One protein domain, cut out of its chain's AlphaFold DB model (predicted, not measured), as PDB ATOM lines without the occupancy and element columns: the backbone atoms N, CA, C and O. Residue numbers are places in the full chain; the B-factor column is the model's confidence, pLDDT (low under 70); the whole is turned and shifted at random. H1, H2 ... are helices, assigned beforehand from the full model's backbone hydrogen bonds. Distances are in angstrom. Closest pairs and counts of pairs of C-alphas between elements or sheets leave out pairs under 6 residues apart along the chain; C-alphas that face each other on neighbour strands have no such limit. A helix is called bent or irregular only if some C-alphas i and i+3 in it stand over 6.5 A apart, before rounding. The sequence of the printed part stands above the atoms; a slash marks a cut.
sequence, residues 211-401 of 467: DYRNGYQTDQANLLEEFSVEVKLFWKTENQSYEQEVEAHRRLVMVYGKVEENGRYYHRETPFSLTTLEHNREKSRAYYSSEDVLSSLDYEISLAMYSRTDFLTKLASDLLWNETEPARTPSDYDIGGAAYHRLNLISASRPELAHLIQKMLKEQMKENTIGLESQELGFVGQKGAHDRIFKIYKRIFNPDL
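What this domain is: This is residues 211 to 401 of the 467 residues of an uncharacterized protein of Steinernema carpocapsae (UniProt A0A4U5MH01). The longest helix, H2, folds back on both its neighbours: H1, H2 and H3 are three long helices running up and down, side by side, along the length of a rod. On the side of H3 away from H2 pack shorter helices, the hairpin of H5 and H6 nearer its first residue and H4 and H8 nearer its last, while residues 283 to 289 stand free at one end. The printed part has 191 residues with eight named helices, H1 to H8 in order, and no named strand; the class is all helix. It is only just compact, close to loose, with a radius of gyration of the C-alphas of 19.3 A and spans of 69 by 34 by 29 A.

Where its parts are: H2, residues 242 to 282, is 59.3 A long and has a kink of 29 degrees near residue 276; it is neither bent nor irregular, but only just: C-alphas 268 and 271 are 6.2 A apart. H1, residues 211 to 237, is 38.9 A long and begins at C-alpha 211 (2.716, -13.210, -7.701). H3, residues 290 to 320, is 44.1 A long and ends at C-alpha 320 (31.453, -14.136, -16.865). H4 is residues 330 to 333, H5 337 to 349, H6 351 to 367 with 25.1 A, and H7 376 to 379. H8, residues 385 to 397, ends at C-alpha 397 (30.808, -9.906, -13.314). H6 and H7 are irregular: C-alphas 352 and 355 are 7.1 A apart, C-alphas 376 and 379 7.6 A.

How they stand to each other: H1, H2, H3, H5 and H6 form an up and down bundle, each running against the one before it. H2 and H1, a hairpin, touch at a shallow tilt of 13 degrees; their closest C-alphas, of Ala 248 and Phe 234, are 5.0 A apart. H2 touches the hub H3 with residues 256 to 270 alone, closest at Gly 263 and Asp 310, C-alphas 5.5 A apart. H3 touches H6 at a tilt of 34 degrees, only just shallow, closest at Ile 301 and Leu 361, C-alphas 6.6 A apart. H8 touches H3 at 36 degrees, only just steep, with C-alphas of Phe 397 and Leu 320 at 5.6 A. H4 touches H8, closest C-alphas Tyr 333 and His 386, 6.2 A. H7 touches no helix. Every O i to N i+4 pair is within hydrogen-bond range in H1, H3, H5 and H8, against 31 of 37 in H2 and 11 of 13 in H6; H4 and H7 are too short for such a pair.

The domain as a whole: The C-alphas farthest apart, of Ser 241 and Ala 286, are 69.4 A apart. The printed part has no cut and no long link. Mean pLDDT of the printed part is 74.9; 48 residues are under 70, among them 267 to 285 and 320 to 339.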
ATOM      1  N   ASP A 211       2.194 -11.846  -7.600       69.12
ATOM      2  CA  ASP A 211       2.716 -13.210  -7.701       69.12
ATOM      3  C   ASP A 211       3.612 -13.413  -8.931       69.12
ATOM      4  O   ASP A 211       4.651 -14.059  -8.839       69.12
ATOM      5  N   TYR A 212       3.263 -12.811 -10.071       69.62
ATOM      6  CA  TYR A 212       4.060 -12.891 -11.294       69.62
ATOM      7  C   TYR A 212       5.356 -12.082 -11.180       69.62
ATOM      8  O   TYR A 212       6.423 -12.571 -11.547       69.62
ATOM      9  N   ARG A 213       5.279 -10.855 -10.641       69.94
ATOM     10  CA  ARG A 213       6.464 -10.003 -10.434       69.94
ATOM     11  C   ARG A 213       7.447 -10.664  -9.467       69.94
ATOM     12  O   ARG A 213       8.634 -10.761  -9.769       69.94
ATOM     13  N   ASN A 214       6.943 -11.136  -8.328       77.12
ATOM     14  CA  ASN A 214       7.760 -11.777  -7.303       77.12
ATOM     15  C   ASN A 214       8.332 -13.112  -7.800       77.12
ATOM     16  O   ASN A 214       9.495 -13.401  -7.525       77.12
ATOM     17  N   GLY A 215       7.549 -13.889  -8.557       80.00
ATOM     18  CA  GLY A 215       7.998 -15.130  -9.189       80.00
ATOM     19  C   GLY A 215       9.172 -14.899 -10.136       80.00
ATOM     20  O   GLY A 215      10.233 -15.481  -9.937       80.00
ATOM     21  N   TYR A 216       9.041 -13.954 -11.075       77.56
ATOM     22  CA  TYR A 216      10.108 -13.647 -12.031       77.56
ATOM     23  C   TYR A 216      11.417 -13.237 -11.350       77.56
ATOM     24  O   TYR A 216      12.480 -13.765 -11.672       77.56
ATOM     25  N   GLN A 217      11.352 -12.299 -10.399       75.19
ATOM     26  CA  GLN A 217      12.546 -11.813  -9.702       75.19
ATOM     27  C   GLN A 217      13.211 -12.919  -8.879       75.19
ATOM     28  O   GLN A 217      14.437 -13.029  -8.881       75.19
ATOM     29  N   THR A 218      12.405 -13.754  -8.218       81.38
ATOM     30  CA  THR A 218      12.895 -14.901  -7.445       81.38
ATOM     31  C   THR A 218      13.570 -15.922  -8.359       81.38
ATOM     32  O   THR A 218      14.694 -16.334  -8.082       81.38
ATOM     33  N   ASP A 219      12.943 -16.275  -9.482       82.94
ATOM     34  CA  ASP A 219      13.500 -17.230 -10.441       82.94
ATOM     35  C   ASP A 219      14.811 -16.716 -11.047       82.94
ATOM     36  O   ASP A 219      15.784 -17.459 -11.145       82.94
ATOM     37  N   GLN A 220      14.876 -15.431 -11.402       76.69
ATOM     38  CA  GLN A 220      16.101 -14.817 -11.916       76.69
ATOM     39  C   GLN A 220      17.227 -14.789 -10.874       76.69
ATOM     40  O   GLN A 220      18.372 -15.099 -11.204       76.69
ATOM     41  N   ALA A 221      16.921 -14.446  -9.618       77.25
ATOM     42  CA  ALA A 221      17.903 -14.457  -8.536       77.25
ATOM     43  C   ALA A 221      18.451 -15.873  -8.290       77.25
ATOM     44  O   ALA A 221      19.668 -16.054  -8.246       77.25
ATOM     45  N   ASN A 222      17.569 -16.875  -8.226       82.19
ATOM     46  CA  ASN A 222      17.944 -18.280  -8.047       82.19
ATOM     47  C   ASN A 222      18.826 -18.788  -9.198       82.19
ATOM     48  O   ASN A 222      19.819 -19.473  -8.967       82.19
ATOM     49  N   LEU A 223      18.493 -18.433 -10.443       81.19
ATOM     50  CA  LEU A 223      19.267 -18.839 -11.616       81.19
ATOM     51  C   LEU A 223      20.652 -18.184 -11.656       81.19
ATOM     52  O   LEU A 223      21.625 -18.843 -12.014       81.19
ATOM     53  N   LEU A 224      20.767 -16.912 -11.265       75.00
ATOM     54  CA  LEU A 224      22.068 -16.248 -11.138       75.00
ATOM     55  C   LEU A 224      22.901 -16.826  -9.989       75.00
ATOM     56  O   LEU A 224      24.123 -16.925 -10.116       75.00
ATOM     57  N   GLU A 225      22.268 -17.237  -8.890       81.12
ATOM     58  CA  GLU A 225      22.947 -17.945  -7.807       81.12
ATOM     59  C   GLU A 225      23.485 -19.302  -8.289       81.12
ATOM     60  O   GLU A 225      24.686 -19.552  -8.139       81.12
ATOM     61  N   GLU A 226      22.651 -20.122  -8.945       83.19
ATOM     62  CA  GLU A 226      23.048 -21.399  -9.567       83.19
ATOM     63  C   GLU A 226      24.207 -21.184 -10.553       83.19
ATOM     64  O   GLU A 226      25.223 -21.882 -10.496       83.19
ATOM     65  N   PHE A 227      24.109 -20.150 -11.394       78.38
ATOM     66  CA  PHE A 227      25.156 -19.787 -12.346       78.38
ATOM     67  C   PHE A 227      26.463 -19.433 -11.631       78.38
ATOM     68  O   PHE A 227      27.526 -19.936 -11.989       78.38
ATOM     69  N   SER A 228      26.401 -18.624 -10.569       75.44
ATOM     70  CA  SER A 228      27.582 -18.229  -9.797       75.44
ATOM     71  C   SER A 228      28.301 -19.421  -9.154       75.44
ATOM     72  O   SER A 228      29.532 -19.416  -9.034       75.44
ATOM     73  N   VAL A 229      27.552 -20.450  -8.741       82.81
ATOM     74  CA  VAL A 229      28.101 -21.684  -8.171       82.81
ATOM     75  C   VAL A 229      28.823 -22.487  -9.249       82.81
ATOM     76  O   VAL A 229      29.972 -22.880  -9.033       82.81
ATOM     77  N   GLU A 230      28.205 -22.682 -10.415       82.94
ATOM     78  CA  GLU A 230      28.820 -23.429 -11.518       82.94
ATOM     79  C   GLU A 230      30.044 -22.716 -12.095       82.94
ATOM     80  O   GLU A 230      31.054 -23.370 -12.350       82.94
ATOM     81  N   VAL A 231      30.032 -21.380 -12.196       75.69
ATOM     82  CA  VAL A 231      31.235 -20.606 -12.546       75.69
ATOM     83  C   VAL A 231      32.349 -20.896 -11.537       75.69
ATOM     84  O   VAL A 231      33.442 -21.301 -11.918       75.69
ATOM     85  N   LYS A 232      32.095 -20.794 -10.225       79.00
ATOM     86  CA  LYS A 232      33.124 -21.099  -9.208       79.00
ATOM     87  C   LYS A 232      33.665 -22.527  -9.312       79.00
ATOM     88  O   LYS A 232      34.831 -22.753  -8.985       79.00
ATOM     89  N   LEU A 233      32.837 -23.495  -9.705       81.56
ATOM     90  CA  LEU A 233      33.262 -24.880  -9.912       81.56
ATOM     91  C   LEU A 233      34.110 -25.028 -11.176       81.56
ATOM     92  O   LEU A 233      35.189 -25.607 -11.091       81.56
ATOM     93  N   PHE A 234      33.667 -24.460 -12.297       79.44
ATOM     94  CA  PHE A 234      34.393 -24.457 -13.569       79.44
ATOM     95  C   PHE A 234      35.808 -23.884 -13.420       79.44
ATOM     96  O   PHE A 234      36.792 -24.480 -13.855       79.44
ATOM     97  N   TRP A 235      35.945 -22.793 -12.672       74.75
ATOM     98  CA  TRP A 235      37.248 -22.183 -12.406       74.75
ATOM     99  C   TRP A 235      38.150 -23.049 -11.515       74.75
ATOM    100  O   TRP A 235      39.364 -23.088 -11.689       74.75
ATOM    101  N   LYS A 236      37.584 -23.810 -10.569       82.81
ATOM    102  CA  LYS A 236      38.366 -24.776  -9.773       82.81
ATOM    103  C   LYS A 236      38.867 -25.955 -10.613       82.81
ATOM    104  O   LYS A 236      39.846 -26.590 -10.217       82.81
ATOM    105  N   THR A 237      38.202 -26.255 -11.729       80.50
ATOM    106  CA  THR A 237      38.564 -27.355 -12.631       80.50
ATOM    107  C   THR A 237      39.607 -26.983 -13.684       80.50
ATOM    108  O   THR A 237      40.161 -27.889 -14.290       80.50
ATOM    109  N   GLU A 238      39.961 -25.704 -13.845       72.12
ATOM    110  CA  GLU A 238      40.941 -25.230 -14.848       72.12
ATOM    111  C   GLU A 238      42.348 -25.851 -14.680       72.12
ATOM    112  O   GLU A 238      43.113 -25.962 -15.629       72.12
ATOM    113  N   ASN A 239      42.680 -26.325 -13.474       77.81
ATOM    114  CA  ASN A 239      43.930 -27.046 -13.186       77.81
ATOM    115  C   ASN A 239      43.729 -28.559 -12.968       77.81
ATOM    116  O   ASN A 239      44.599 -29.226 -12.401       77.81
ATOM    117  N   GLN A 240      42.563 -29.094 -13.329       79.94
ATOM    118  CA  GLN A 240      42.194 -30.497 -13.133       79.94
ATOM    119  C   GLN A 240      42.232 -31.290 -14.452       79.94
ATOM    120  O   GLN A 240      42.830 -30.850 -15.431       79.94
ATOM    121  N   SER A 241      41.687 -32.513 -14.475       87.44
ATOM    122  CA  SER A 241      41.674 -33.310 -15.704       87.44
ATOM    123  C   SER A 241      40.741 -32.692 -16.751       87.44
ATOM    124  O   SER A 241      39.700 -32.128 -16.420       87.44
ATOM    125  N   TYR A 242      41.080 -32.877 -18.029       79.69
ATOM    126  CA  TYR A 242      40.262 -32.433 -19.164       79.69
ATOM    127  C   TYR A 242      38.795 -32.891 -19.067       79.69
ATOM    128  O   TYR A 242      37.877 -32.148 -19.399       79.69
ATOM    129  N   GLU A 243      38.543 -34.101 -18.559       83.88
ATOM    130  CA  GLU A 243      37.177 -34.610 -18.373       83.88
ATOM    131  C   GLU A 243      36.374 -33.796 -17.346       83.88
ATOM    132  O   GLU A 243      35.180 -33.568 -17.536       83.88
ATOM    133  N   GLN A 244      37.021 -33.331 -16.271       81.25
ATOM    134  CA  GLN A 244      36.377 -32.517 -15.238       81.25
ATOM    135  C   GLN A 244      36.062 -31.108 -15.746       81.25
ATOM    136  O   GLN A 244      34.994 -30.578 -15.441       81.25
ATOM    137  N   GLU A 245      36.952 -30.538 -16.558       72.12
ATOM    138  CA  GLU A 245      36.745 -29.254 -17.230       72.12
ATOM    139  C   GLU A 245      35.565 -29.317 -18.215       72.12
ATOM    140  O   GLU A 245      34.667 -28.475 -18.162       72.12
ATOM    141  N   VAL A 246      35.501 -30.358 -19.058       74.44
ATOM    142  CA  VAL A 246      34.400 -30.564 -20.018       74.44
ATOM    143  C   VAL A 246      33.051 -30.725 -19.311       74.44
ATOM    144  O   VAL A 246      32.046 -30.168 -19.759       74.44
ATOM    145  N   GLU A 247      32.997 -31.467 -18.205       83.81
ATOM    146  CA  GLU A 247      31.746 -31.647 -17.464       83.81
ATOM    147  C   GLU A 247      31.314 -30.362 -16.745       83.81
ATOM    148  O   GLU A 247      30.134 -30.007 -16.771       83.81
ATOM    149  N   ALA A 248      32.253 -29.616 -16.157       76.50
ATOM    150  CA  ALA A 248      31.948 -28.318 -15.562       76.50
ATOM    151  C   ALA A 248      31.464 -27.308 -16.619       76.50
ATOM    152  O   ALA A 248      30.488 -26.594 -16.384       76.50
ATOM    153  N   HIS A 249      32.069 -27.313 -17.809       75.25
ATOM    154  CA  HIS A 249      31.612 -26.520 -18.947       75.25
ATOM    155  C   HIS A 249      30.181 -26.884 -19.357       75.25
ATOM    156  O   HIS A 249      29.337 -26.005 -19.532       75.25
ATOM    157  N   ARG A 250      29.866 -28.184 -19.462       77.81
ATOM    158  CA  ARG A 250      28.513 -28.653 -19.791       77.81
ATOM    159  C   ARG A 250      27.488 -28.165 -18.767       77.81
ATOM    160  O   ARG A 250      26.427 -27.690 -19.171       77.81
ATOM    161  N   ARG A 251      27.778 -28.271 -17.465       86.06
ATOM    162  CA  ARG A 251      26.879 -27.769 -16.412       86.06
ATOM    163  C   ARG A 251      26.643 -26.274 -16.541       86.06
ATOM    164  O   ARG A 251      25.491 -25.846 -16.527       86.06
ATOM    165  N   LEU A 252      27.703 -25.507 -16.765       77.44
ATOM    166  CA  LEU A 252      27.609 -24.065 -16.941       77.44
ATOM    167  C   LEU A 252      26.732 -23.684 -18.150       77.44
ATOM    168  O   LEU A 252      25.841 -22.846 -18.020       77.44
ATOM    169  N   VAL A 253      26.897 -24.368 -19.290       76.56
ATOM    170  CA  VAL A 253      26.043 -24.190 -20.482       76.56
ATOM    171  C   VAL A 253      24.579 -24.538 -20.191       76.56
ATOM    172  O   VAL A 253      23.678 -23.845 -20.663       76.56
ATOM    173  N   MET A 254      24.309 -25.580 -19.396       84.19
ATOM    174  CA  MET A 254      22.937 -25.928 -19.009       84.19
ATOM    175  C   MET A 254      22.289 -24.833 -18.158       84.19
ATOM    176  O   MET A 254      21.149 -24.459 -18.429       84.19
ATOM    177  N   VAL A 255      22.998 -24.293 -17.161       83.12
ATOM    178  CA  VAL A 255      22.469 -23.198 -16.330       83.12
ATOM    179  C   VAL A 255      22.253 -21.937 -17.164       83.12
ATOM    180  O   VAL A 255      21.205 -21.307 -17.048       83.12
ATOM    181  N   TYR A 256      23.172 -21.617 -18.079       76.56
ATOM    182  CA  TYR A 256      22.984 -20.524 -19.037       76.56
ATOM    183  C   TYR A 256      21.721 -20.707 -19.888       76.56
ATOM    184  O   TYR A 256      20.918 -19.785 -20.031       76.56
ATOM    185  N   GLY A 257      21.510 -21.918 -20.409       80.38
ATOM    186  CA  GLY A 257      20.310 -22.260 -21.165       80.38
ATOM    187  C   GLY A 257      19.030 -21.992 -20.371       80.38
ATOM    188  O   GLY A 257      18.105 -21.388 -20.914       80.38
ATOM    189  N   LYS A 258      19.005 -22.354 -19.078       85.69
ATOM    190  CA  LYS A 258      17.879 -22.064 -18.174       85.69
ATOM    191  C   LYS A 258      17.674 -20.565 -17.970       85.69
ATOM    192  O   LYS A 258      16.539 -20.109 -17.983       85.69
ATOM    193  N   VAL A 259      18.752 -19.799 -17.796       76.88
ATOM    194  CA  VAL A 259      18.705 -18.337 -17.638       76.88
ATOM    195  C   VAL A 259      18.052 -17.677 -18.856       76.88
ATOM    196  O   VAL A 259      17.103 -16.902 -18.710       76.88
ATOM    197  N   GLU A 260      18.508 -18.023 -20.064       75.81
ATOM    198  CA  GLU A 260      17.918 -17.501 -21.299       75.81
ATOM    199  C   GLU A 260      16.478 -17.982 -21.511       75.81
ATOM    200  O   GLU A 260      15.622 -17.212 -21.952       75.81
ATOM    201  N   GLU A 261      16.200 -19.261 -21.250       81.00
ATOM    202  CA  GLU A 261      14.861 -19.828 -21.396       81.00
ATOM    203  C   GLU A 261      13.873 -19.195 -20.423       81.00
ATOM    204  O   GLU A 261      12.761 -18.883 -20.837       81.00
ATOM    205  N   ASN A 262      14.287 -18.918 -19.187       80.19
ATOM    206  CA  ASN A 262      13.454 -18.246 -18.202       80.19
ATOM    207  C   ASN A 262      13.102 -16.824 -18.650       80.19
ATOM    208  O   ASN A 262      11.929 -16.460 -18.678       80.19
ATOM    209  N   GLY A 263      14.090 -16.041 -19.100       73.44
ATOM    210  CA  GLY A 263      13.825 -14.719 -19.681       73.44
ATOM    211  C   GLY A 263      12.840 -14.795 -20.853       73.44
ATOM    212  O   GLY A 263      11.819 -14.109 -20.876       73.44
ATOM    213  N   ARG A 264      13.054 -15.744 -21.780       75.44
ATOM    214  CA  ARG A 264      12.136 -15.989 -22.908       75.44
ATOM    215  C   ARG A 264      10.737 -16.426 -22.468       75.44
ATOM    216  O   ARG A 264       9.771 -15.984 -23.085       75.44
ATOM    217  N   TYR A 265      10.618 -17.294 -21.463       79.44
ATOM    218  CA  TYR A 265       9.344 -17.778 -20.930       79.44
ATOM    219  C   TYR A 265       8.537 -16.611 -20.382       79.44
ATOM    220  O   TYR A 265       7.421 -16.365 -20.836       79.44
ATOM    221  N   TYR A 266       9.142 -15.819 -19.498       71.31
ATOM    222  CA  TYR A 266       8.486 -14.659 -18.926       71.31
ATOM    223  C   TYR A 266       8.145 -13.635 -20.008       71.31
ATOM    224  O   TYR A 266       6.989 -13.232 -20.086       71.31
ATOM    225  N   HIS A 267       9.059 -13.321 -20.932       67.56
ATOM    226  CA  HIS A 267       8.786 -12.426 -22.061       67.56
ATOM    227  C   HIS A 267       7.679 -12.928 -23.007       67.56
ATOM    228  O   HIS A 267       7.006 -12.121 -23.641       67.56
ATOM    229  N   ARG A 268       7.476 -14.249 -23.131       68.88
ATOM    230  CA  ARG A 268       6.430 -14.850 -23.977       68.88
ATOM    231  C   ARG A 268       5.076 -14.934 -23.263       68.88
ATOM    232  O   ARG A 268       4.050 -14.732 -23.909       68.88
ATOM    233  N   GLU A 269       5.066 -15.192 -21.959       63.66
ATOM    234  CA  GLU A 269       3.844 -15.347 -21.155       63.66
ATOM    235  C   GLU A 269       3.279 -14.006 -20.648       63.66
ATOM    236  O   GLU A 269       2.059 -13.860 -20.527       63.66
ATOM    237  N   THR A 270       4.119 -12.986 -20.406       59.53
ATOM    238  CA  THR A 270       3.635 -11.652 -19.980       59.53
ATOM    239  C   THR A 270       2.705 -10.979 -20.993       59.53
ATOM    240  O   THR A 270       1.682 -10.436 -20.567       59.53
ATOM    241  N   PRO A 271       2.985 -11.003 -22.313       53.00
ATOM    242  CA  PRO A 271       2.099 -10.406 -23.298       53.00
ATOM    243  C   PRO A 271       0.715 -11.058 -23.295       53.00
ATOM    244  O   PRO A 271      -0.283 -10.353 -23.382       53.00
ATOM    245  N   PHE A 272       0.619 -12.381 -23.151       44.78
ATOM    246  CA  PHE A 272      -0.607 -13.133 -23.444       44.78
ATOM    247  C   PHE A 272      -1.742 -12.882 -22.437       44.78
ATOM    248  O   PHE A 272      -2.895 -12.673 -22.821       44.78
ATOM    249  N   SER A 273      -1.433 -12.851 -21.138       46.47
ATOM    250  CA  SER A 273      -2.444 -12.635 -20.092       46.47
ATOM    251  C   SER A 273      -2.852 -11.163 -19.967       46.47
ATOM    252  O   SER A 273      -4.031 -10.847 -19.779       46.47
ATOM    253  N   LEU A 274      -1.888 -10.250 -20.109       44.06
ATOM    254  CA  LEU A 274      -2.061  -8.850 -19.726       44.06
ATOM    255  C   LEU A 274      -2.469  -7.957 -20.904       44.06
ATOM    256  O   LEU A 274      -3.383  -7.144 -20.740       44.06
ATOM    257  N   THR A 275      -1.935  -8.178 -22.117       46.06
ATOM    258  CA  THR A 275      -2.436  -7.458 -23.303       46.06
ATOM    259  C   THR A 275      -3.887  -7.824 -23.593       46.06
ATOM    260  O   THR A 275      -4.665  -6.939 -23.902       46.06
ATOM    261  N   THR A 276      -4.324  -9.069 -23.395       46.78
ATOM    262  CA  THR A 276      -5.724  -9.469 -23.631       46.78
ATOM    263  C   THR A 276      -6.700  -8.836 -22.626       46.78
ATOM    264  O   THR A 276      -7.842  -8.529 -22.973       46.78
ATOM    265  N   LEU A 277      -6.273  -8.589 -21.384       41.50
ATOM    266  CA  LEU A 277      -7.098  -7.974 -20.334       41.50
ATOM    267  C   LEU A 277      -7.201  -6.447 -20.471       41.50
ATOM    268  O   LEU A 277      -8.272  -5.885 -20.218       41.50
ATOM    269  N   GLU A 278      -6.128  -5.785 -20.905       45.44
ATOM    270  CA  GLU A 278      -6.114  -4.342 -21.173       45.44
ATOM    271  C   GLU A 278      -6.671  -4.008 -22.553       45.44
ATOM    272  O   GLU A 278      -7.543  -3.155 -22.651       45.44
ATOM    273  N   HIS A 279      -6.313  -4.751 -23.600       45.84
ATOM    274  CA  HIS A 279      -6.852  -4.565 -24.948       45.84
ATOM    275  C   HIS A 279      -8.377  -4.728 -24.990       45.84
ATOM    276  O   HIS A 279      -9.052  -3.994 -25.708       45.84
ATOM    277  N   ASN A 280      -8.952  -5.619 -24.172       46.88
ATOM    278  CA  ASN A 280     -10.408  -5.757 -24.049       46.88
ATOM    279  C   ASN A 280     -11.067  -4.665 -23.185       46.88
ATOM    280  O   ASN A 280     -12.253  -4.391 -23.360       46.88
ATOM    281  N   ARG A 281     -10.335  -4.010 -22.270       48.94
ATOM    282  CA  ARG A 281     -10.856  -2.877 -21.482       48.94
ATOM    283  C   ARG A 281     -10.710  -1.544 -22.211       48.94
ATOM    284  O   ARG A 281     -11.673  -0.779 -22.253       48.94
ATOM    285  N   GLU A 282      -9.557  -1.303 -22.821       51.25
ATOM    286  CA  GLU A 282      -9.237  -0.112 -23.609       51.25
ATOM    287  C   GLU A 282     -10.088  -0.019 -24.880       51.25
ATOM    288  O   GLU A 282     -10.524   1.075 -25.214       51.25
ATOM    289  N   LYS A 283     -10.437  -1.143 -25.531       49.56
ATOM    290  CA  LYS A 283     -11.325  -1.155 -26.715       49.56
ATOM    291  C   LYS A 283     -12.772  -0.707 -26.448       49.56
ATOM    292  O   LYS A 283     -13.540  -0.599 -27.401       49.56
ATOM    293  N   SER A 284     -13.175  -0.492 -25.191       53.00
ATOM    294  CA  SER A 284     -14.575  -0.187 -24.846       53.00
ATOM    295  C   SER A 284     -14.826   1.229 -24.328       53.00
ATOM    296  O   SER A 284     -15.987   1.621 -24.196       53.00
ATOM    297  N   ARG A 285     -13.781   2.011 -24.020       68.62
ATOM    298  CA  ARG A 285     -13.954   3.343 -23.428       68.62
ATOM    299  C   ARG A 285     -13.549   4.436 -24.403       68.62
ATOM    300  O   ARG A 285     -12.417   4.503 -24.852       68.62
ATOM    301  N   ALA A 286     -14.474   5.363 -24.633       80.31
ATOM    302  CA  ALA A 286     -14.237   6.550 -25.451       80.31
ATOM    303  C   ALA A 286     -13.212   7.534 -24.839       80.31
ATOM    304  O   ALA A 286     -12.812   8.485 -25.512       80.31
ATOM    305  N   TYR A 287     -12.798   7.340 -23.580       88.00
ATOM    306  CA  TYR A 287     -11.923   8.246 -22.834       88.00
ATOM    307  C   TYR A 287     -11.032   7.519 -21.809       88.00
ATOM    308  O   TYR A 287     -11.329   6.392 -21.409       88.00
ATOM    309  N   TYR A 288      -9.989   8.213 -21.345       88.19
ATOM    310  CA  TYR A 288      -9.076   7.790 -20.279       88.19
ATOM    311  C   TYR A 288      -8.989   8.835 -19.162       88.19
ATOM    312  O   TYR A 288      -8.710  10.011 -19.425       88.19
ATOM    313  N   SER A 289      -9.159   8.392 -17.917       90.31
ATOM    314  CA  SER A 289      -8.819   9.174 -16.719       90.31
ATOM    315  C   SER A 289      -7.310   9.188 -16.459       90.31
ATOM    316  O   SER A 289      -6.561   8.416 -17.060       90.31
ATOM    317  N   SER A 290      -6.836  10.044 -15.548       88.75
ATOM    318  CA  SER A 290      -5.420  10.016 -15.148       88.75
ATOM    319  C   SER A 290      -5.024   8.693 -14.501       88.75
ATOM    320  O   SER A 290      -3.902   8.233 -14.672       88.75
ATOM    321  N   GLU A 291      -5.949   8.066 -13.777       86.31
ATOM    322  CA  GLU A 291      -5.737   6.759 -13.158       86.31
ATOM    323  C   GLU A 291      -5.636   5.643 -14.204       86.31
ATOM    324  O   GLU A 291      -4.745   4.801 -14.100       86.31
ATOM    325  N   ASP A 292      -6.472   5.674 -15.251       84.88
ATOM    326  CA  ASP A 292      -6.362   4.726 -16.368       84.88
ATOM    327  C   ASP A 292      -4.996   4.870 -17.067       84.88
ATOM    328  O   ASP A 292      -4.334   3.872 -17.349       84.88
ATOM    329  N   VAL A 293      -4.535   6.111 -17.287       84.81
ATOM    330  CA  VAL A 293      -3.215   6.383 -17.883       84.81
ATOM    331  C   VAL A 293      -2.079   5.882 -16.993       84.81
ATOM    332  O   VAL A 293      -1.162   5.242 -17.496       84.81
ATOM    333  N   LEU A 294      -2.126   6.144 -15.682       85.69
ATOM    334  CA  LEU A 294      -1.103   5.657 -14.750       85.69
ATOM    335  C   LEU A 294      -1.084   4.128 -14.671       85.69
ATOM    336  O   LEU A 294      -0.005   3.551 -14.632       85.69
ATOM    337  N   SER A 295      -2.246   3.470 -14.691       83.00
ATOM    338  CA  SER A 295      -2.323   2.005 -14.693       83.00
ATOM    339  C   SER A 295      -1.707   1.410 -15.961       83.00
ATOM    340  O   SER A 295      -0.892   0.499 -15.862       83.00
ATOM    341  N   SER A 296      -2.042   1.961 -17.134       79.69
ATOM    342  CA  SER A 296      -1.448   1.558 -18.419       79.69
ATOM    343  C   SER A 296       0.070   1.783 -18.423       79.69
ATOM    344  O   SER A 296       0.841   0.940 -18.877       79.69
ATOM    345  N   LEU A 297       0.534   2.892 -17.838       81.25
ATOM    346  CA  LEU A 297       1.962   3.177 -17.720       81.25
ATOM    347  C   LEU A 297       2.700   2.244 -16.759       81.25
ATOM    348  O   LEU A 297       3.814   1.840 -17.076       81.25
ATOM    349  N   ASP A 298       2.124   1.907 -15.605       82.81
ATOM    350  CA  ASP A 298       2.731   0.954 -14.665       82.81
ATOM    351  C   ASP A 298       2.994  -0.392 -15.344       82.81
ATOM    352  O   ASP A 298       4.068  -0.986 -15.204       82.81
ATOM    353  N   TYR A 299       2.025  -0.831 -16.148       77.62
ATOM    354  CA  TYR A 299       2.129  -2.038 -16.948       77.62
ATOM    355  C   TYR A 299       3.255  -1.947 -17.985       77.62
ATOM    356  O   TYR A 299       4.137  -2.809 -18.021       77.62
ATOM    357  N   GLU A 300       3.283  -0.887 -18.793       77.69
ATOM    358  CA  GLU A 300       4.312  -0.718 -19.824       77.69
ATOM    359  C   GLU A 300       5.719  -0.579 -19.251       77.69
ATOM    360  O   GLU A 300       6.669  -1.147 -19.794       77.69
ATOM    361  N   ILE A 301       5.854   0.141 -18.136       80.50
ATOM    362  CA  ILE A 301       7.118   0.241 -17.413       80.50
ATOM    363  C   ILE A 301       7.527  -1.144 -16.908       80.50
ATOM    364  O   ILE A 301       8.688  -1.513 -17.067       80.50
ATOM    365  N   SER A 302       6.600  -1.930 -16.354       79.12
ATOM    366  CA  SER A 302       6.891  -3.289 -15.876       79.12
ATOM    367  C   SER A 302       7.388  -4.198 -17.007       79.12
ATOM    368  O   SER A 302       8.401  -4.875 -16.849       79.12
ATOM    369  N   LEU A 303       6.750  -4.165 -18.183       76.19
ATOM    370  CA  LEU A 303       7.213  -4.921 -19.353       76.19
ATOM    371  C   LEU A 303       8.602  -4.476 -19.825       76.19
ATOM    372  O   LEU A 303       9.466  -5.309 -20.110       76.19
ATOM    373  N   ALA A 304       8.829  -3.161 -19.900       78.44
ATOM    374  CA  ALA A 304      10.136  -2.614 -20.247       78.44
ATOM    375  C   ALA A 304      11.205  -3.038 -19.227       78.44
ATOM    376  O   ALA A 304      12.342  -3.318 -19.610       78.44
ATOM    377  N   MET A 305      10.837  -3.136 -17.945       80.00
ATOM    378  CA  MET A 305      11.728  -3.614 -16.894       80.00
ATOM    379  C   MET A 305      12.085  -5.085 -17.075       80.00
ATOM    380  O   MET A 305      13.262  -5.402 -16.973       80.00
ATOM    381  N   TYR A 306      11.136  -5.964 -17.407       77.56
ATOM    382  CA  TYR A 306      11.445  -7.375 -17.673       77.56
ATOM    383  C   TYR A 306      12.413  -7.538 -18.846       77.56
ATOM    384  O   TYR A 306      13.434  -8.206 -18.718       77.56
ATOM    385  N   SER A 307      12.170  -6.830 -19.956       77.19
ATOM    386  CA  SER A 307      13.099  -6.845 -21.092       77.19
ATOM    387  C   SER A 307      14.495  -6.354 -20.704       77.19
ATOM    388  O   SER A 307      15.495  -6.902 -21.165       77.19
ATOM    389  N   ARG A 308      14.583  -5.314 -19.868       79.25
ATOM    390  CA  ARG A 308      15.865  -4.813 -19.369       79.25
ATOM    391  C   ARG A 308      16.554  -5.826 -18.465       79.25
ATOM    392  O   ARG A 308      17.766  -5.992 -18.579       79.25
ATOM    393  N   THR A 309      15.812  -6.468 -17.571       79.06
ATOM    394  CA  THR A 309      16.332  -7.513 -16.694       79.06
ATOM    395  C   THR A 309      16.966  -8.627 -17.518       79.06
ATOM    396  O   THR A 309      18.126  -8.947 -17.283       79.06
ATOM    397  N   ASP A 310      16.292  -9.107 -18.564       77.06
ATOM    398  CA  ASP A 310      16.849 -10.108 -19.480       77.06
ATOM    399  C   ASP A 310      18.151  -9.628 -20.146       77.06
ATOM    400  O   ASP A 310      19.123 -10.383 -20.248       77.06
ATOM    401  N   PHE A 311      18.219  -8.359 -20.572       79.44
ATOM    402  CA  PHE A 311      19.449  -7.795 -21.136       79.44
ATOM    403  C   PHE A 311      20.591  -7.732 -20.122       79.44
ATOM    404  O   PHE A 311      21.726  -8.048 -20.474       79.44
ATOM    405  N   LEU A 312      20.309  -7.336 -18.881       79.88
ATOM    406  CA  LEU A 312      21.308  -7.263 -17.815       79.88
ATOM    407  C   LEU A 312      21.790  -8.648 -17.387       79.88
ATOM    408  O   LEU A 312      22.984  -8.835 -17.175       79.88
ATOM    409  N   THR A 313      20.884  -9.618 -17.311       77.69
ATOM    410  CA  THR A 313      21.210 -11.016 -17.041       77.69
ATOM    411  C   THR A 313      22.091 -11.593 -18.150       77.69
ATOM    412  O   THR A 313      23.121 -12.202 -17.863       77.69
ATOM    413  N   LYS A 314      21.761 -11.328 -19.423       78.31
ATOM    414  CA  LYS A 314      22.610 -11.723 -20.554       78.31
ATOM    415  C   LYS A 314      23.991 -11.070 -20.482       78.31
ATOM    416  O   LYS A 314      24.986 -11.769 -20.595       78.31
ATOM    417  N   LEU A 315      24.062  -9.765 -20.209       80.69
ATOM    418  CA  LEU A 315      25.337  -9.063 -20.032       80.69
ATOM    419  C   LEU A 315      26.183  -9.672 -18.907       80.69
ATOM    420  O   LEU A 315      27.380  -9.864 -19.090       80.69
ATOM    421  N   ALA A 316      25.583  -9.950 -17.747       78.19
ATOM    422  CA  ALA A 316      26.285 -10.580 -16.632       78.19
ATOM    423  C   ALA A 316      26.886 -11.927 -17.052       78.19
ATOM    424  O   ALA A 316      28.039 -12.208 -16.740       78.19
ATOM    425  N   SER A 317      26.133 -12.724 -17.812       74.38
ATOM    426  CA  SER A 317      26.633 -13.987 -18.341       74.38
ATOM    427  C   SER A 317      27.750 -13.818 -19.372       74.38
ATOM    428  O   SER A 317      28.764 -14.501 -19.264       74.38
ATOM    429  N   ASP A 318      27.585 -12.926 -20.353       77.00
ATOM    430  CA  ASP A 318      28.585 -12.687 -21.403       77.00
ATOM    431  C   ASP A 318      29.925 -12.243 -20.773       77.00
ATOM    432  O   ASP A 318      30.995 -12.727 -21.144       77.00
ATOM    433  N   LEU A 319      29.860 -11.380 -19.745       76.88
ATOM    434  CA  LEU A 319      31.023 -10.938 -18.966       76.88
ATOM    435  C   LEU A 319      31.699 -12.089 -18.214       76.88
ATOM    436  O   LEU A 319      32.926 -12.175 -18.220       76.88
ATOM    437  N   LEU A 320      30.921 -12.982 -17.596       69.81
ATOM    438  CA  LEU A 320      31.453 -14.136 -16.865       69.81
ATOM    439  C   LEU A 320      32.132 -15.158 -17.787       69.81
ATOM    440  O   LEU A 320      33.019 -15.881 -17.335       69.81
ATOM    441  N   TRP A 321      31.752 -15.199 -19.064       68.88
ATOM    442  CA  TRP A 321      32.349 -16.079 -20.069       68.88
ATOM    443  C   TRP A 321      33.556 -15.465 -20.794       68.88
ATOM    444  O   TRP A 321      34.174 -16.118 -21.631       68.88
ATOM    445  N   ASN A 322      33.914 -14.216 -20.478       67.56
ATOM    446  CA  ASN A 322      34.944 -13.473 -21.203       67.56
ATOM    447  C   ASN A 322      34.678 -13.429 -22.725       67.56
ATOM    448  O   ASN A 322      35.611 -13.363 -23.529       67.56
ATOM    449  N   GLU A 323      33.405 -13.484 -23.144       63.25
ATOM    450  CA  GLU A 323      33.079 -13.192 -24.536       63.25
ATOM    451  C   GLU A 323      33.358 -11.713 -24.778       63.25
ATOM    452  O   GLU A 323      33.002 -10.846 -23.973       63.25
ATOM    453  N   THR A 324      34.009 -11.405 -25.904       58.84
ATOM    454  CA  THR A 324      34.069 -10.023 -26.378       58.84
ATOM    455  C   THR A 324      32.647  -9.506 -26.452       58.84
ATOM    456  O   THR A 324      31.821 -10.136 -27.114       58.84
ATOM    457  N   GLU A 325      32.401  -8.388 -25.763       58.97
ATOM    458  CA  GLU A 325      31.094  -7.742 -25.666       58.97
ATOM    459  C   GLU A 325      30.337  -7.886 -26.987       58.97
ATOM    460  O   GLU A 325      30.887  -7.512 -28.036       58.97
ATOM    461  N   PRO A 326      29.095  -8.412 -26.985       55.22
ATOM    462  CA  PRO A 326      28.291  -8.330 -28.189       55.22
ATOM    463  C   PRO A 326      28.274  -6.860 -28.618       55.22
ATOM    464  O   PRO A 326      28.303  -5.972 -27.766       55.22
ATOM    465  N   ALA A 327      28.238  -6.598 -29.926       54.66
ATOM    466  CA  ALA A 327      28.209  -5.254 -30.514       54.66
ATOM    467  C   ALA A 327      26.893  -4.499 -30.206       54.66
ATOM    468  O   ALA A 327      26.228  -3.976 -31.098       54.66
ATOM    469  N   ARG A 328      26.473  -4.500 -28.942       64.44
ATOM    470  CA  ARG A 328      25.327  -3.806 -28.389       64.44
ATOM    471  C   ARG A 328      25.797  -2.486 -27.827       64.44
ATOM    472  O   ARG A 328      26.873  -2.352 -27.248       64.44
ATOM    473  N   THR A 329      24.968  -1.487 -28.036       65.06
ATOM    474  CA  THR A 329      25.235  -0.144 -27.553       65.06
ATOM    475  C   THR A 329      24.814  -0.055 -26.085       65.06
ATOM    476  O   THR A 329      23.811  -0.659 -25.713       65.06
ATOM    477  N   PRO A 330      25.503   0.717 -25.226       64.12
ATOM    478  CA  PRO A 330      25.066   0.953 -23.846       64.12
ATOM    479  C   PRO A 330      23.600   1.416 -23.718       64.12
ATOM    480  O   PRO A 330      22.964   1.175 -22.693       64.12
ATOM    481  N   SER A 331      23.042   2.025 -24.773       65.56
ATOM    482  CA  SER A 331      21.627   2.400 -24.884       65.56
ATOM    483  C   SER A 331      20.647   1.226 -24.909       65.56
ATOM    484  O   SER A 331      19.486   1.426 -24.565       65.56
ATOM    485  N   ASP A 332      21.085   0.013 -25.254       65.56
ATOM    486  CA  ASP A 332      20.244  -1.193 -25.207       65.56
ATOM    487  C   ASP A 332      19.928  -1.616 -23.756       65.56
ATOM    488  O   ASP A 332      18.968  -2.343 -23.513       65.56
ATOM    489  N   TYR A 333      20.707  -1.122 -22.784       66.44
ATOM    490  CA  TYR A 333      20.497  -1.321 -21.344       66.44
ATOM    491  C   TYR A 333      19.773  -0.141 -20.671       66.44
ATOM    492  O   TYR A 333      19.520  -0.174 -19.459       66.44
ATOM    493  N   ASP A 334      19.462   0.911 -21.437       67.19
ATOM    494  CA  ASP A 334      18.570   1.980 -21.002       67.19
ATOM    495  C   ASP A 334      17.116   1.486 -21.020       67.19
ATOM    496  O   ASP A 334      16.778   0.460 -21.608       67.19
ATOM    497  N   ILE A 335      16.231   2.210 -20.352       56.53
ATOM    498  CA  ILE A 335      14.877   1.776 -19.990       56.53
ATOM    499  C   ILE A 335      13.863   1.930 -21.111       56.53
ATOM    500  O   ILE A 335      12.721   2.357 -20.982       56.53
ATOM    501  N   GLY A 336      14.273   1.436 -22.261       55.56
ATOM    502  CA  GLY A 336      13.371   1.197 -23.351       55.56
ATOM    503  C   GLY A 336      13.305   2.406 -24.243       55.56
ATOM    504  O   GLY A 336      12.641   3.395 -23.944       55.56
ATOM    505  N   GLY A 337      13.910   2.256 -25.417       60.88
ATOM    506  CA  GLY A 337      13.714   3.189 -26.515       60.88
ATOM    507  C   GLY A 337      12.240   3.589 -26.670       60.88
ATOM    508  O   GLY A 337      11.889   4.750 -26.471       60.88
ATOM    509  N   ALA A 338      11.353   2.631 -26.955       56.19
ATOM    510  CA  ALA A 338       9.935   2.922 -27.187       56.19
ATOM    511  C   ALA A 338       9.157   3.319 -25.913       56.19
ATOM    512  O   ALA A 338       8.321   4.223 -25.975       56.19
ATOM    513  N   ALA A 339       9.442   2.687 -24.767       66.56
ATOM    514  CA  ALA A 339       8.756   2.970 -23.503       66.56
ATOM    515  C   ALA A 339       9.068   4.390 -23.008       66.56
ATOM    516  O   ALA A 339       8.151   5.162 -22.747       66.56
ATOM    517  N   TYR A 340      10.342   4.792 -22.989       71.69
ATOM    518  CA  TYR A 340      10.748   6.143 -22.601       71.69
ATOM    519  C   TYR A 340      10.181   7.215 -23.531       71.69
ATOM    520  O   TYR A 340       9.712   8.258 -23.071       71.69
ATOM    521  N   HIS A 341      10.148   6.947 -24.841       69.44
ATOM    522  CA  HIS A 341       9.478   7.832 -25.789       69.44
ATOM    523  C   HIS A 341       8.012   8.043 -25.398       69.44
ATOM    524  O   HIS A 341       7.579   9.185 -25.259       69.44
ATOM    525  N   ARG A 342       7.257   6.967 -25.144       73.06
ATOM    526  CA  ARG A 342       5.853   7.063 -24.721       73.06
ATOM    527  C   ARG A 342       5.682   7.752 -23.364       73.06
ATOM    528  O   ARG A 342       4.782   8.578 -23.229       73.06
ATOM    529  N   LEU A 343       6.563   7.500 -22.399       78.94
ATOM    530  CA  LEU A 343       6.568   8.196 -21.107       78.94
ATOM    531  C   LEU A 343       6.760   9.706 -21.281       78.94
ATOM    532  O   LEU A 343       6.069  10.490 -20.630       78.94
ATOM    533  N   ASN A 344       7.640  10.124 -22.193       77.56
ATOM    534  CA  ASN A 344       7.833  11.535 -22.526       77.56
ATOM    535  C   ASN A 344       6.611  12.131 -23.232       77.56
ATOM    536  O   ASN A 344       6.214  13.245 -22.900       77.56
ATOM    537  N   LEU A 345       5.980  11.393 -24.158       75.62
ATOM    538  CA  LEU A 345       4.727  11.823 -24.795       75.62
ATOM    539  C   LEU A 345       3.631  12.069 -23.748       75.62
ATOM    540  O   LEU A 345       2.947  13.095 -23.777       75.62
ATOM    541  N   ILE A 346       3.469  11.135 -22.808       81.56
ATOM    542  CA  ILE A 346       2.446  11.243 -21.767       81.56
ATOM    543  C   ILE A 346       2.799  12.360 -20.788       81.56
ATOM    544  O   ILE A 346       1.941  13.175 -20.481       81.56
ATOM    545  N   SER A 347       4.059  12.482 -20.374       81.94
ATOM    546  CA  SER A 347       4.499  13.577 -19.500       81.94
ATOM    547  C   SER A 347       4.305  14.954 -20.146       81.94
ATOM    548  O   SER A 347       3.967  15.909 -19.455       81.94
ATOM    549  N   ALA A 348       4.472  15.068 -21.469       78.38
ATOM    550  CA  ALA A 348       4.236  16.312 -22.200       78.38
ATOM    551  C   ALA A 348       2.740  16.654 -22.325       78.38
ATOM    552  O   ALA A 348       2.363  17.821 -22.244       78.38
ATOM    553  N   SER A 349       1.885  15.647 -22.525       76.81
ATOM    554  CA  SER A 349       0.428  15.825 -22.653       76.81
ATOM    555  C   SER A 349      -0.310  15.891 -21.311       76.81
ATOM    556  O   SER A 349      -1.409  16.439 -21.251       76.81
ATOM    557  N   ARG A 350       0.292  15.366 -20.238       84.81
ATOM    558  CA  ARG A 350      -0.226  15.332 -18.865       84.81
ATOM    559  C   ARG A 350       0.878  15.716 -17.869       84.81
ATOM    560  O   ARG A 350       1.370  14.860 -17.124       84.81
ATOM    561  N   PRO A 351       1.296  16.994 -17.847       84.94
ATOM    562  CA  PRO A 351       2.408  17.451 -17.013       84.94
ATOM    563  C   PRO A 351       2.187  17.200 -15.518       84.94
ATOM    564  O   PRO A 351       3.146  16.969 -14.783       84.94
ATOM    565  N   GLU A 352       0.936  17.163 -15.057       87.12
ATOM    566  CA  GLU A 352       0.602  16.830 -13.672       87.12
ATOM    567  C   GLU A 352       1.042  15.422 -13.252       87.12
ATOM    568  O   GLU A 352       1.355  15.193 -12.082       87.12
ATOM    569  N   LEU A 353       1.116  14.487 -14.204       89.31
ATOM    570  CA  LEU A 353       1.506  13.106 -13.946       89.31
ATOM    571  C   LEU A 353       3.015  12.905 -14.019       89.31
ATOM    572  O   LEU A 353       3.496  11.890 -13.527       89.31
ATOM    573  N   ALA A 354       3.778  13.854 -14.570       88.44
ATOM    574  CA  ALA A 354       5.209  13.684 -14.825       88.44
ATOM    575  C   ALA A 354       5.987  13.233 -13.574       88.44
ATOM    576  O   ALA A 354       6.812  12.324 -13.647       88.44
ATOM    577  N   HIS A 355       5.683  13.808 -12.406       88.88
ATOM    578  CA  HIS A 355       6.336  13.432 -11.150       88.88
ATOM    579  C   HIS A 355       5.971  12.011 -10.681       88.88
ATOM    580  O   HIS A 355       6.842  11.285 -10.203       88.88
ATOM    581  N   LEU A 356       4.707  11.597 -10.840       89.25
ATOM    582  CA  LEU A 356       4.251  10.241 -10.510       89.25
ATOM    583  C   LEU A 356       4.885   9.224 -11.449       89.25
ATOM    584  O   LEU A 356       5.404   8.217 -10.987       89.25
ATOM    585  N   ILE A 357       4.918   9.529 -12.746       87.25
ATOM    586  CA  ILE A 357       5.533   8.688 -13.773       87.25
ATOM    587  C   ILE A 357       7.023   8.494 -13.481       87.25
ATOM    588  O   ILE A 357       7.513   7.367 -13.485       87.25
ATOM    589  N   GLN A 358       7.751   9.571 -13.170       85.62
ATOM    590  CA  GLN A 358       9.164   9.482 -12.794       85.62
ATOM    591  C   GLN A 358       9.376   8.675 -11.511       85.62
ATOM    592  O   GLN A 358      10.321   7.888 -11.430       85.62
ATOM    593  N   LYS A 359       8.507   8.860 -10.510       87.56
ATOM    594  CA  LYS A 359       8.552   8.090  -9.267       87.56
ATOM    595  C   LYS A 359       8.344   6.598  -9.542       87.56
ATOM    596  O   LYS A 359       9.186   5.807  -9.131       87.56
ATOM    597  N   MET A 360       7.299   6.243 -10.289       85.62
ATOM    598  CA  MET A 360       7.002   4.866 -10.689       85.62
ATOM    599  C   MET A 360       8.168   4.252 -11.456       85.62
ATOM    600  O   MET A 360       8.627   3.175 -11.101       85.62
ATOM    601  N   LEU A 361       8.713   4.962 -12.449       83.69
ATOM    602  CA  LEU A 361       9.875   4.508 -13.210       83.69
ATOM    603  C   LEU A 361      11.058   4.192 -12.290       83.69
ATOM    604  O   LEU A 361      11.660   3.128 -12.388       83.69
ATOM    605  N   LYS A 362      11.373   5.101 -11.362       83.56
ATOM    606  CA  LYS A 362      12.470   4.934 -10.405       83.56
ATOM    607  C   LYS A 362      12.246   3.745  -9.471       83.56
ATOM    608  O   LYS A 362      13.198   3.019  -9.197       83.56
ATOM    609  N   GLU A 363      11.030   3.563  -8.968       85.00
ATOM    610  CA  GLU A 363      10.663   2.432  -8.107       85.00
ATOM    611  C   GLU A 363      10.766   1.109  -8.878       85.00
ATOM    612  O   GLU A 363      11.499   0.216  -8.456       85.00
ATOM    613  N   GLN A 364      10.185   1.040 -10.078       83.00
ATOM    614  CA  GLN A 364      10.265  -0.131 -10.954       83.00
ATOM    615  C   GLN A 364      11.707  -0.500 -11.310       83.00
ATOM    616  O   GLN A 364      12.080  -1.670 -11.289       83.00
ATOM    617  N   MET A 365      12.553   0.487 -11.581       80.94
ATOM    618  CA  MET A 365      13.975   0.264 -11.834       80.94
ATOM    619  C   MET A 365      14.711  -0.355 -10.659       80.94
ATOM    620  O   MET A 365      15.561  -1.222 -10.851       80.94
ATOM    621  N   LYS A 366      14.435   0.143  -9.454       83.00
ATOM    622  CA  LYS A 366      15.071  -0.340  -8.233       83.00
ATOM    623  C   LYS A 366      14.692  -1.787  -7.954       83.00
ATOM    624  O   LYS A 366      15.548  -2.558  -7.554       83.00
ATOM    625  N   GLU A 367      13.433  -2.133  -8.196       80.06
ATOM    626  CA  GLU A 367      12.916  -3.489  -8.010       80.06
ATOM    627  C   GLU A 367      13.439  -4.461  -9.078       80.06
ATOM    628  O   GLU A 367      13.678  -5.624  -8.785       80.06
ATOM    629  N   ASN A 368      13.663  -3.991 -10.309       76.88
ATOM    630  CA  ASN A 368      14.006  -4.838 -11.456       76.88
ATOM    631  C   ASN A 368      15.449  -4.630 -11.955       76.88
ATOM    632  O   ASN A 368      15.726  -4.675 -13.152       76.88
ATOM    633  N   THR A 369      16.392  -4.346 -11.057       79.19
ATOM    634  CA  THR A 369      17.828  -4.387 -11.377       79.19
ATOM    635  C   THR A 369      18.482  -5.433 -10.494       79.19
ATOM    636  O   THR A 369      18.749  -5.179  -9.324       79.19
ATOM    637  N   ILE A 370      18.704  -6.625 -11.043       74.94
ATOM    638  CA  ILE A 370      19.162  -7.762 -10.245       74.94
ATOM    639  C   ILE A 370      20.587  -7.538  -9.722       74.94
ATOM    640  O   ILE A 370      21.437  -6.980 -10.411       74.94
ATOM    641  N   GLY A 371      20.864  -8.014  -8.508       69.69
ATOM    642  CA  GLY A 371      22.210  -8.007  -7.932       69.69
ATOM    643  C   GLY A 371      22.666  -6.651  -7.393       69.69
ATOM    644  O   GLY A 371      23.827  -6.532  -7.018       69.69
ATOM    645  N   LEU A 372      21.779  -5.652  -7.343       76.81
ATOM    646  CA  LEU A 372      22.030  -4.355  -6.715       76.81
ATOM    647  C   LEU A 372      20.914  -4.023  -5.738       76.81
ATOM    648  O   LEU A 372      19.733  -4.188  -6.049       76.81
ATOM    649  N   GLU A 373      21.273  -3.507  -4.567       75.38
ATOM    650  CA  GLU A 373      20.260  -3.077  -3.614       75.38
ATOM    651  C   GLU A 373      19.577  -1.787  -4.091       75.38
ATOM    652  O   GLU A 373      20.190  -0.879  -4.661       75.38
ATOM    653  N   SER A 374      18.286  -1.639  -3.776       76.19
ATOM    654  CA  SER A 374      17.510  -0.429  -4.101       76.19
ATOM    655  C   SER A 374      18.180   0.868  -3.610       76.19
ATOM    656  O   SER A 374      18.008   1.934  -4.216       76.19
ATOM    657  N   GLN A 375      18.956   0.801  -2.523       77.62
ATOM    658  CA  GLN A 375      19.701   1.933  -1.966       77.62
ATOM    659  C   GLN A 375      20.886   2.341  -2.860       77.62
ATOM    660  O   GLN A 375      21.080   3.530  -3.122       77.62
ATOM    661  N   GLU A 376      21.615   1.367  -3.408       76.69
ATOM    662  CA  GLU A 376      22.751   1.574  -4.319       76.69
ATOM    663  C   GLU A 376      22.309   2.166  -5.663       76.69
ATOM    664  O   GLU A 376      23.043   2.907  -6.319       76.69
ATOM    665  N   LEU A 377      21.050   1.926  -6.025       80.88
ATOM    666  CA  LEU A 377      20.375   2.475  -7.195       80.88
ATOM    667  C   LEU A 377      19.825   3.893  -6.956       80.88
ATOM    668  O   LEU A 377      18.928   4.354  -7.657       80.88
ATOM    669  N   GLY A 378      20.352   4.647  -5.987       80.94
ATOM    670  CA  GLY A 378      19.960   6.043  -5.747       80.94
ATOM    671  C   GLY A 378      20.200   6.984  -6.940       80.94
ATOM    672  O   GLY A 378      19.496   7.987  -7.079       80.94
ATOM    673  N   PHE A 379      21.149   6.636  -7.818       83.38
ATOM    674  CA  PHE A 379      21.495   7.391  -9.031       83.38
ATOM    675  C   PHE A 379      20.565   7.113 -10.223       83.38
ATOM    676  O   PHE A 379      20.668   7.768 -11.261       83.38
ATOM    677  N   VAL A 380      19.660   6.144 -10.092       75.38
ATOM    678  CA  VAL A 380      18.642   5.850 -11.095       75.38
ATOM    679  C   VAL A 380      17.786   7.094 -11.376       75.38
ATOM    680  O   VAL A 380      17.292   7.746 -10.453       75.38
ATOM    681  N   GLY A 381      17.618   7.409 -12.666       68.88
ATOM    682  CA  GLY A 381      16.930   8.609 -13.157       68.88
ATOM    683  C   GLY A 381      17.864   9.785 -13.470       68.88
ATOM    684  O   GLY A 381      17.410  10.802 -13.988       68.88
ATOM    685  N   GLN A 382      19.166   9.664 -13.188       81.75
ATOM    686  CA  GLN A 382      20.174  10.649 -13.588       81.75
ATOM    687  C   GLN A 382      20.682  10.381 -15.013       81.75
ATOM    688  O   GLN A 382      20.688   9.245 -15.494       81.75
ATOM    689  N   LYS A 383      21.166  11.427 -15.693       78.06
ATOM    690  CA  LYS A 383      21.817  11.294 -17.006       78.06
ATOM    691  C   LYS A 383      23.044  10.374 -16.894       78.06
ATOM    692  O   LYS A 383      23.881  10.583 -16.021       78.06
ATOM    693  N   GLY A 384      23.149   9.376 -17.775       78.31
ATOM    694  CA  GLY A 384      24.243   8.391 -17.762       78.31
ATOM    695  C   GLY A 384      24.090   7.277 -16.715       78.31
ATOM    696  O   GLY A 384      25.051   6.562 -16.434       78.31
ATOM    697  N   ALA A 385      22.903   7.105 -16.118       81.19
ATOM    698  CA  ALA A 385      22.653   6.007 -15.183       81.19
ATOM    699  C   ALA A 385      22.925   4.624 -15.810       81.19
ATOM    700  O   ALA A 385      23.471   3.757 -15.130       81.19
ATOM    701  N   HIS A 386      22.623   4.428 -17.098       77.50
ATOM    702  CA  HIS A 386      22.907   3.180 -17.818       77.50
ATOM    703  C   HIS A 386      24.412   2.880 -17.886       77.50
ATOM    704  O   HIS A 386      24.816   1.778 -17.533       77.50
ATOM    705  N   ASP A 387      25.255   3.868 -18.213       82.25
ATOM    706  CA  ASP A 387      26.716   3.699 -18.234       82.25
ATOM    707  C   ASP A 387      27.243   3.293 -16.859       82.25
ATOM    708  O   ASP A 387      28.177   2.500 -16.733       82.25
ATOM    709  N   ARG A 388      26.646   3.849 -15.803       86.38
ATOM    710  CA  ARG A 388      27.009   3.517 -14.429       86.38
ATOM    711  C   ARG A 388      26.571   2.103 -14.052       86.38
ATOM    712  O   ARG A 388      27.392   1.386 -13.492       86.38
ATOM    713  N   ILE A 389      25.342   1.692 -14.377       83.88
ATOM    714  CA  ILE A 389      24.868   0.308 -14.182       83.88
ATOM    715  C   ILE A 389      25.787  -0.658 -14.927       83.88
ATOM    716  O   ILE A 389      26.302  -1.596 -14.333       83.88
ATOM    717  N   PHE A 390      26.078  -0.374 -16.191       83.38
ATOM    718  CA  PHE A 390      26.966  -1.178 -17.019       83.38
ATOM    719  C   PHE A 390      28.372  -1.307 -16.413       83.38
ATOM    720  O   PHE A 390      28.905  -2.409 -16.307       83.38
ATOM    721  N   LYS A 391      28.962  -0.205 -15.928       85.62
ATOM    722  CA  LYS A 391      30.250  -0.227 -15.208       85.62
ATOM    723  C   LYS A 391      30.195  -1.036 -13.913       85.62
ATOM    724  O   LYS A 391      31.185  -1.680 -13.572       85.62
ATOM    725  N   ILE A 392      29.081  -0.987 -13.183       84.88
ATOM    726  CA  ILE A 392      28.881  -1.786 -11.969       84.88
ATOM    727  C   ILE A 392      28.811  -3.273 -12.332       84.88
ATOM    728  O   ILE A 392      29.541  -4.059 -11.744       84.88
ATOM    729  N   TYR A 393      28.037  -3.645 -13.352       84.50
ATOM    730  CA  TYR A 393      27.966  -5.026 -13.832       84.50
ATOM    731  C   TYR A 393      29.327  -5.521 -14.320       84.50
ATOM    732  O   TYR A 393      29.762  -6.585 -13.903       84.50
ATOM    733  N   LYS A 394      30.068  -4.718 -15.092       83.19
ATOM    734  CA  LYS A 394      31.466  -5.020 -15.438       83.19
ATOM    735  C   LYS A 394      32.339  -5.226 -14.208       83.19
ATOM    736  O   LYS A 394      33.184  -6.102 -14.210       83.19
ATOM    737  N   ARG A 395      32.163  -4.441 -13.148       81.44
ATOM    738  CA  ARG A 395      32.946  -4.618 -11.919       81.44
ATOM    739  C   ARG A 395      32.597  -5.917 -11.188       81.44
ATOM    740  O   ARG A 395      33.502  -6.552 -10.664       81.44
ATOM    741  N   ILE A 396      31.313  -6.263 -11.124       75.31
ATOM    742  CA  ILE A 396      30.811  -7.433 -10.387       75.31
ATOM    743  C   ILE A 396      31.090  -8.729 -11.157       75.31
ATOM    744  O   ILE A 396      31.505  -9.718 -10.563       75.31
ATOM    745  N   PHE A 397      30.868  -8.714 -12.470       75.69
ATOM    746  CA  PHE A 397      30.808  -9.906 -13.314       75.69
ATOM    747  C   PHE A 397      32.004 -10.069 -14.258       75.69
ATOM    748  O   PHE A 397      32.050 -11.060 -14.974       75.69
ATOM    749  N   ASN A 398      32.978  -9.147 -14.272       75.31
ATOM    750  CA  ASN A 398      34.219  -9.371 -15.014       75.31
ATOM    751  C   ASN A 398      35.169 -10.276 -14.197       75.31
ATOM    752  O   ASN A 398      35.646  -9.862 -13.130       75.31
ATOM    753  N   PRO A 399      35.476 -11.486 -14.692       60.50
ATOM    754  CA  PRO A 399      36.306 -12.454 -13.989       60.50
ATOM    755  C   PRO A 399      37.735 -11.965 -13.703       60.50
ATOM    756  O   PRO A 399      38.288 -12.305 -12.653       60.50
ATOM    757  N   ASP A 400      38.305 -11.091 -14.540       62.66
ATOM    758  CA  ASP A 400      39.662 -10.556 -14.350       62.66
ATOM    759  C   ASP A 400      39.796  -9.739 -13.047       62.66
ATOM    760  O   ASP A 400      40.863  -9.686 -12.428       62.66
ATOM    761  N   LEU A 401      38.702  -9.124 -12.578       49.41
ATOM    762  CA  LEU A 401      38.664  -8.349 -11.329       49.41
ATOM    763  C   LEU A 401      38.448  -9.231 -10.091       49.41
ATOM    764  O   LEU A 401      39.034  -8.960  -9.039       49.41
TER     765      LEU A 401